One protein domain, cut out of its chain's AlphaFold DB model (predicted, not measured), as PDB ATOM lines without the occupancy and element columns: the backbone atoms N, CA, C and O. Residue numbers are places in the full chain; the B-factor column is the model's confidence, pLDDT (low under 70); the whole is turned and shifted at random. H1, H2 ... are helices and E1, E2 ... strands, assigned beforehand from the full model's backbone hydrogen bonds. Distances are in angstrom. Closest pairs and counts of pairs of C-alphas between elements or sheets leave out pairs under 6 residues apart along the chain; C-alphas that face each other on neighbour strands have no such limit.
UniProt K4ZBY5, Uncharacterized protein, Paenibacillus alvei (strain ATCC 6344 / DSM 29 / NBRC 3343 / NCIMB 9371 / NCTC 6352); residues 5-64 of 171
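What this domain is: This is residues 5 to 64 of the 171 residues of an uncharacterized protein of Paenibacillus alvei (strain ATCC 6344 / DSM 29 / NBRC 3343 / NCIMB 9371 / NCTC 6352) (UniProt K4ZBY5). A two-stranded hairpin, E1 and E2, has one helix, H1, packed over one of its faces on the E1 side, while the other face is bare. H2 begins beside H1, with Tyr 42 near Ala 31, and runs away from it nearly at a right angle, and the short H3 follows and packs on H2. The printed part has 60 residues, with two named strands and then three named helices in the order E1, E2, H1, H2, H3. The sheet, E1 - E2, is antiparallel, and the class is mixed, helices and strands. The whole is compact, with a radius of gyration of the C-alphas of 11.8 A and spans of 32 by 26 by 17 A.

How they stand to each other: Start with E1, residues 5 to 12, and E2, residues 15 to 22, an antiparallel hairpin at 162 degrees, where N 6 and O 21 are 2.8 A apart and N 17 and O 10 are 2.9 A apart, both within hydrogen-bond range. Next look at H1, residues 26 to 38: its closest C-alphas to E1 are those of Ala 26 and Val 6, 5.8 A apart. H2, residues 42 to 50, is about perpendicular to H1, at 82 degrees. H1 touches H2 with residues 31 to 35 alone, the closest C-alphas being those of Ala 31 and Tyr 42, 5.4 A apart. H3, residues 55 to 59, touches H2, the closest C-alphas being those of Ile 58 and Tyr 45, 6.8 A apart. H2 and H3 are apart from both strands. In H1, H2 and H3 every O i to N i+4 pair is within hydrogen-bond range.

Where its parts are: Find C-alpha 5 at (62.983, 91.360, 100.285); from there E1 runs 22.7 A to residue 12, and E2 runs 23.3 A. H1 begins at C-alpha 26, (59.968, 94.328, 95.691), and is 18.3 A long; H2 is 12.3 A, and H3 ends at C-alpha 59, (75.049, 92.102, 79.184).

The domain as a whole: The two C-alphas farthest apart, those of Val 24 and Glu 61, are 33.3 A apart. The printed part has no cut, and the four links are tight. Residue 64 alone is under 70 in pLDDT.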
ATOM      1  N   VAL A   5      61.774  90.550 100.425       75.50
ATOM      2  CA  VAL A   5      62.983  91.360 100.285       75.50
ATOM      3  C   VAL A   5      63.695  90.881  99.037       75.50
ATOM      4  O   VAL A   5      63.845  89.678  98.855       75.50
ATOM      5  N   VAL A   6      64.104  91.803  98.174       78.81
ATOM      6  CA  VAL A   6      64.848  91.508  96.949       78.81
ATOM      7  C   VAL A   6      66.123  92.329  96.947       78.81
ATOM      8  O   VAL A   6      66.082  93.535  97.181       78.81
ATOM      9  N   VAL A   7      67.251  91.678  96.677       79.56
ATOM     10  CA  VAL A   7      68.570  92.312  96.647       79.56
ATOM     11  C   VAL A   7      69.073  92.342  95.209       79.56
ATOM     12  O   VAL A   7      69.090  91.324  94.524       79.56
ATOM     13  N   LEU A   8      69.481  93.519  94.745       82.94
ATOM     14  CA  LEU A   8      70.183  93.705  93.484       82.94
ATOM     15  C   LEU A   8      71.644  94.022  93.792       82.94
ATOM     16  O   LEU A   8      71.934  95.051  94.400       82.94
ATOM     17  N   VAL A   9      72.552  93.156  93.346       79.44
ATOM     18  CA  VAL A   9      73.994  93.370  93.477       79.44
ATOM     19  C   VAL A   9      74.568  93.774  92.128       79.44
ATOM     20  O   VAL A   9      74.377  93.096  91.121       79.44
ATOM     21  N   LYS A  10      75.266  94.903  92.106       82.19
ATOM     22  CA  LYS A  10      75.923  95.449  90.924       82.19
ATOM     23  C   LYS A  10      77.424  95.400  91.149       82.19
ATOM     24  O   LYS A  10      77.913  95.904  92.157       82.19
ATOM     25  N   MET A  11      78.145  94.810  90.204       74.44
ATOM     26  CA  MET A  11      79.604  94.795  90.211       74.44
ATOM     27  C   MET A  11      80.091  95.760  89.134       74.44
ATOM     28  O   MET A  11      79.841  95.539  87.952       74.44
ATOM     29  N   LEU A  12      80.765  96.836  89.537       71.25
ATOM     30  CA  LEU A  12      81.298  97.865  88.642       71.25
ATOM     31  C   LEU A  12      82.764  98.106  88.984       71.25
ATOM     32  O   LEU A  12      83.069  98.602  90.062       71.25
ATOM     33  N   GLN A  13      83.673  97.751  88.070       73.38
ATOM     34  CA  GLN A  13      85.112  98.055  88.175       73.38
ATOM     35  C   GLN A  13      85.750  97.671  89.529       73.38
ATOM     36  O   GLN A  13      86.608  98.375  90.050       73.38
ATOM     37  N   GLY A  14      85.320  96.548  90.114       73.31
ATOM     38  CA  GLY A  14      85.822  96.063  91.405       73.31
ATOM     39  C   GLY A  14      85.088  96.600  92.641       73.31
ATOM     40  O   GLY A  14      85.422  96.192  93.748       73.31
ATOM     41  N   SER A  15      84.075  97.455  92.471       76.94
ATOM     42  CA  SER A  15      83.169  97.887  93.538       76.94
ATOM     43  C   SER A  15      81.848  97.115  93.499       76.94
ATOM     44  O   SER A  15      81.327  96.810  92.421       76.94
ATOM     45  N   GLN A  16      81.317  96.812  94.684       82.31
ATOM     46  CA  GLN A  16      80.019  96.180  94.883       82.31
ATOM     47  C   GLN A  16      79.011  97.228  95.373       82.31
ATOM     48  O   GLN A  16      79.160  97.766  96.468       82.31
ATOM     49  N   ASP A  17      77.968  97.479  94.584       83.44
ATOM     50  CA  ASP A  17      76.796  98.262  94.989       83.44
ATOM     51  C   ASP A  17      75.629  97.304  95.265       83.44
ATOM     52  O   ASP A  17      75.306  96.446  94.439       83.44
ATOM     53  N   VAL A  18      75.021  97.415  96.447       84.38
ATOM     54  CA  VAL A  18      73.937  96.537  96.907       84.38
ATOM     55  C   VAL A  18      72.707  97.386  97.173       84.38
ATOM     56  O   VAL A  18      72.714  98.238  98.056       84.38
ATOM     57  N   VAL A  19      71.631  97.116  96.438       86.38
ATOM     58  CA  VAL A  19      70.353  97.812  96.606       86.38
ATOM     59  C   VAL A  19      69.283  96.823  97.040       86.38
ATOM     60  O   VAL A  19      69.096  95.784  96.407       86.38
ATOM     61  N   THR A  20      68.555  97.169  98.100       86.69
ATOM     62  CA  THR A  20      67.504  96.327  98.678       86.69
ATOM     63  C   THR A  20      66.128  96.922  98.411       86.69
ATOM     64  O   THR A  20      65.907  98.116  98.594       86.69
ATOM     65  N   TYR A  21      65.184  96.071  98.019       86.19
ATOM     66  CA  TYR A  21      63.779  96.408  97.811       86.19
ATOM     67  C   TYR A  21      62.922  95.577  98.761       86.19
ATOM     68  O   TYR A  21      63.138  94.373  98.886       86.19
ATOM     69  N   VAL A  22      61.946  96.205  99.419       82.56
ATOM     70  CA  VAL A  22      61.075  95.559 100.414       82.56
ATOM     71  C   VAL A  22      59.610  95.770 100.041       82.56
ATOM     72  O   VAL A  22      59.236  96.839  99.562       82.56
ATOM     73  N   GLY A  23      58.783  94.749 100.263       81.31
ATOM     74  CA  GLY A  23      57.330  94.806 100.093       81.31
ATOM     75  C   GLY A  23      56.805  93.843  99.031       81.31
ATOM     76  O   GLY A  23      57.558  93.087  98.416       81.31
ATOM     77  N   VAL A  24      55.488  93.859  98.814       80.44
ATOM     78  CA  VAL A  24      54.805  92.941  97.882       80.44
ATOM     79  C   VAL A  24      55.293  93.085  96.432       80.44
ATOM     80  O   VAL A  24      55.366  92.093  95.712       80.44
ATOM     81  N   ASP A  25      55.732  94.288  96.048       87.38
ATOM     82  CA  ASP A  25      56.242  94.629  94.712       87.38
ATOM     83  C   ASP A  25      57.773  94.698  94.616       87.38
ATOM     84  O   ASP A  25      58.317  95.113  93.590       87.38
ATOM     85  N   ALA A  26      58.503  94.257  95.649       85.81
ATOM     86  CA  ALA A  26      59.968  94.328  95.691       85.81
ATOM     87  C   ALA A  26      60.640  93.726  94.441       85.81
ATOM     88  O   ALA A  26      61.632  94.250  93.938       85.81
ATOM     89  N   MET A  27      60.052  92.656  93.900       86.62
ATOM     90  CA  MET A  27      60.505  92.008  92.670       86.62
ATOM     91  C   MET A  27      60.381  92.914  91.439       86.62
ATOM     92  O   MET A  27      61.315  93.010  90.644       86.62
ATOM     93  N   ASN A  28      59.241  93.586  91.286       89.56
ATOM     94  CA  ASN A  28      58.981  94.476  90.156       89.56
ATOM     95  C   ASN A  28      59.918  95.689  90.197       89.56
ATOM     96  O   ASN A  28      60.438  96.109  89.162       89.56
ATOM     97  N   HIS A  29      60.185  96.218  91.395       91.06
ATOM     98  CA  HIS A  29      61.137  97.311  91.587       91.06
ATOM     99  C   HIS A  29      62.568  96.894  91.242       91.06
ATOM    100  O   HIS A  29      63.232  97.586  90.471       91.06
ATOM    101  N   ALA A  30      63.018  95.738  91.735       88.81
ATOM    102  CA  ALA A  30      64.345  95.218  91.425       88.81
ATOM    103  C   ALA A  30      64.526  94.940  89.923       88.81
ATOM    104  O   ALA A  30      65.547  95.318  89.349       88.81
ATOM    105  N   ALA A  31      63.524  94.343  89.270       89.06
ATOM    106  CA  ALA A  31      63.548  94.067  87.834       89.06
ATOM    107  C   ALA A  31      63.633  95.353  86.996       89.06
ATOM    108  O   ALA A  31      64.424  95.422  86.056       89.06
ATOM    109  N   ARG A  32      62.872  96.393  87.363       92.19
ATOM    110  CA  ARG A  32      62.920  97.698  86.687       92.19
ATOM    111  C   ARG A  32      64.250  98.409  86.913       92.19
ATOM    112  O   ARG A  32      64.803  98.983  85.983       92.19
ATOM    113  N   ALA A  33      64.786  98.363  88.130       90.00
ATOM    114  CA  ALA A  33      66.093  98.941  88.428       90.00
ATOM    115  C   ALA A  33      67.221  98.249  87.651       90.00
ATOM    116  O   ALA A  33      68.133  98.915  87.166       90.00
ATOM    117  N   PHE A  34      67.138  96.927  87.496       88.94
ATOM    118  CA  PHE A  34      68.051  96.169  86.650       88.94
ATOM    119  C   PHE A  34      67.962  96.584  85.177       88.94
ATOM    120  O   PHE A  34      68.992  96.831  84.549       88.94
ATOM    121  N   GLU A  35      66.749  96.686  84.633       91.94
ATOM    122  CA  GLU A  35      66.534  97.092  83.243       91.94
ATOM    123  C   GLU A  35      67.022  98.521  82.993       91.94
ATOM    124  O   GLU A  35      67.746  98.758  82.032       91.94
ATOM    125  N   ASN A  36      66.735  99.455  83.903       91.25
ATOM    126  CA  ASN A  36      67.237 100.828  83.821       91.25
ATOM    127  C   ASN A  36      68.771 100.895  83.812       91.25
ATOM    128  O   ASN A  36      69.346 101.797  83.211       91.25
ATOM    129  N   TRP A  37      69.435  99.965  84.500       87.06
ATOM    130  CA  TRP A  37      70.889  99.950  84.611       87.06
ATOM    131  C   TRP A  37      71.582  99.253  83.433       87.06
ATOM    132  O   TRP A  37      72.644  99.698  82.995       87.06
ATOM    133  N   THR A  38      71.000  98.166  82.925       87.50
ATOM    134  CA  THR A  38      71.618  97.314  81.893       87.50
ATOM    135  C   THR A  38      71.035  97.502  80.496       87.50
ATOM    136  O   THR A  38      71.609  97.021  79.522       87.50
ATOM    137  N   GLY A  39      69.879  98.157  80.380       90.81
ATOM    138  CA  GLY A  39      69.100  98.247  79.145       90.81
ATOM    139  C   GLY A  39      68.423  96.934  78.734       90.81
ATOM    140  O   GLY A  39      67.882  96.846  77.633       90.81
ATOM    141  N   ILE A  40      68.467  95.895  79.576       89.88
ATOM    142  CA  ILE A  40      67.928  94.567  79.276       89.88
ATOM    143  C   ILE A  40      66.855  94.219  80.305       89.88
ATOM    144  O   ILE A  40      67.103  94.225  81.507       89.88
ATOM    145  N   ALA A  41      65.666  93.846  79.831       92.88
ATOM    146  CA  ALA A  41      64.600  93.363  80.700       92.88
ATOM    147  C   ALA A  41      65.051  92.137  81.513       92.88
ATOM    148  O   ALA A  41      65.651  91.195  80.982       92.88
ATOM    149  N   TYR A  42      64.709  92.109  82.803       89.38
ATOM    150  CA  TYR A  42      65.143  91.044  83.712       89.38
ATOM    151  C   TYR A  42      64.670  89.641  83.287       89.38
ATOM    152  O   TYR A  42      65.402  88.661  83.415       89.38
ATOM    153  N   SER A  43      63.475  89.536  82.702       90.56
ATOM    154  CA  SER A  43      62.954  88.285  82.136       90.56
ATOM    155  C   SER A  43      63.828  87.749  80.995       90.56
ATOM    156  O   SER A  43      64.127  86.554  80.952       90.56
ATOM    157  N   THR A  44      64.300  88.628  80.109       92.25
ATOM    158  CA  THR A  44      65.224  88.290  79.018       92.25
ATOM    159  C   THR A  44      66.570  87.815  79.557       92.25
ATOM    160  O   THR A  44      67.143  86.857  79.033       92.25
ATOM    161  N   TYR A  45      67.073  88.463  80.613       89.56
ATOM    162  CA  TYR A  45      68.290  88.033  81.300       89.56
ATOM    163  C   TYR A  45      68.143  86.610  81.856       89.56
ATOM    164  O   TYR A  45      68.968  85.753  81.539       89.56
ATOM    165  N   LEU A  46      67.062  86.323  82.594       88.31
ATOM    166  CA  LEU A  46      66.791  84.986  83.135       88.31
ATOM    167  C   LEU A  46      66.689  83.919  82.040       88.31
ATOM    168  O   LEU A  46      67.294  82.853  82.159       88.31
ATOM    169  N   GLN A  47      65.974  84.214  80.950       90.94
ATOM    170  CA  GLN A  47      65.842  83.291  79.825       90.94
ATOM    171  C   GLN A  47      67.215  82.950  79.233       90.94
ATOM    172  O   GLN A  47      67.540  81.778  79.068       90.94
ATOM    173  N   LYS A  48      68.054  83.955  78.958       90.25
ATOM    174  CA  LYS A  48      69.394  83.727  78.399       90.25
ATOM    175  C   LYS A  48      70.324  83.026  79.393       90.25
ATOM    176  O   LYS A  48      71.038  82.110  78.992       90.25
ATOM    177  N   SER A  49      70.275  83.389  80.672       86.38
ATOM    178  CA  SER A  49      71.066  82.741  81.724       86.38
ATOM    179  C   SER A  49      70.722  81.250  81.848       86.38
ATOM    180  O   SER A  49      71.622  80.415  81.904       86.38
ATOM    181  N   SER A  50      69.438  80.882  81.734       87.56
ATOM    182  CA  SER A  50      68.996  79.476  81.748       87.56
ATOM    183  C   SER A  50      69.522  78.632  80.577       87.56
ATOM    184  O   SER A  50      69.562  77.409  80.669       87.56
ATOM    185  N   THR A  51      69.978  79.274  79.493       91.75
ATOM    186  CA  THR A  51      70.616  78.598  78.347       91.75
ATOM    187  C   THR A  51      72.122  78.382  78.525       91.75
ATOM    188  O   THR A  51      72.788  77.939  77.594       91.75
ATOM    189  N   GLY A  52      72.674  78.704  79.702       87.50
ATOM    190  CA  GLY A  52      74.098  78.562  80.014       87.50
ATOM    191  C   GLY A  52      74.967  79.728  79.545       87.50
ATOM    192  O   GLY A  52      76.185  79.675  79.710       87.50
ATOM    193  N   LYS A  53      74.364  80.789  78.987       86.69
ATOM    194  CA  LYS A  53      75.094  82.007  78.625       86.69
ATOM    195  C   LYS A  53      75.577  82.728  79.876       86.69
ATOM    196  O   LYS A  53      74.825  82.889  80.837       86.69
ATOM    197  N   ASN A  54      76.818  83.192  79.845       86.56
ATOM    198  CA  ASN A  54      77.398  83.953  80.945       86.56
ATOM    199  C   ASN A  54      77.016  85.447  80.868       86.56
ATOM    200  O   ASN A  54      76.477  85.931  79.872       86.56
ATOM    201  N   ASN A  55      77.314  86.207  81.926       84.62
ATOM    202  CA  ASN A  55      76.947  87.626  81.997       84.62
ATOM    203  C   ASN A  55      77.608  88.481  80.906       84.62
ATOM    204  O   ASN A  55      76.984  89.429  80.438       84.62
ATOM    205  N   TYR A  56      78.822  88.136  80.466       84.94
ATOM    206  CA  TYR A  56      79.499  88.838  79.373       84.94
ATOM    207  C   TYR A  56      78.721  88.685  78.057       84.94
ATOM    208  O   TYR A  56      78.491  89.663  77.355       84.94
ATOM    209  N   GLU A  57      78.228  87.483  77.752       87.19
ATOM    210  CA  GLU A  57      77.436  87.215  76.542       87.19
ATOM    211  C   GLU A  57      76.037  87.844  76.576       87.19
ATOM    212  O   GLU A  57      75.433  88.088  75.528       87.19
ATOM    213  N   ILE A  58      75.484  88.055  77.773       88.81
ATOM    214  CA  ILE A  58      74.130  88.591  77.941       88.81
ATOM    215  C   ILE A  58      74.138  90.116  78.002       88.81
ATOM    216  O   ILE A  58      73.313  90.738  77.335       88.81
ATOM    217  N   LEU A  59      75.031  90.687  78.812       86.38
ATOM    218  CA  LEU A  59      75.049  92.102  79.184       86.38
ATOM    219  C   LEU A  59      76.161  92.892  78.476       86.38
ATOM    220  O   LEU A  59      76.086  94.113  78.403       86.38
ATOM    221  N   GLY A  60      77.175  92.216  77.934       85.50
ATOM    222  CA  GLY A  60      78.346  92.842  77.324       85.50
ATOM    223  C   GLY A  60      79.479  93.126  78.313       85.50
ATOM    224  O   GLY A  60      79.367  92.921  79.523       85.50
ATOM    225  N   GLU A  61      80.597  93.614  77.774       81.94
ATOM    226  CA  GLU A  61      81.862  93.814  78.494       81.94
ATOM    227  C   GLU A  61      81.742  94.765  79.693       81.94
ATOM    228  O   GLU A  61      82.290  94.488  80.756       81.94
ATOM    229  N   ASN A  62      80.935  95.822  79.562       78.12
ATOM    230  CA  ASN A  62      80.730  96.826  80.612       78.12
ATOM    231  C   ASN A  62      80.081  96.267  81.891       78.12
ATOM    232  O   ASN A  62      80.117  96.920  82.932       78.12
ATOM    233  N   TYR A  63      79.491  95.073  81.814       75.44
ATOM    234  CA  TYR A  63      78.758  94.429  82.906       75.44
ATOM    235  C   TYR A  63      79.273  93.012  83.197       75.44
ATOM    236  O   TYR A  63      78.636  92.248  83.934       75.44
ATOM    237  N   ALA A  64      80.426  92.646  82.630       63.59
ATOM    238  CA  ALA A  64      81.090  91.379  82.888       63.59
ATOM    239  C   ALA A  64      81.387  91.238  84.392       63.59
ATOM    240  O   ALA A  64      82.069  92.071  84.981       63.59
TER     241      ALA A  64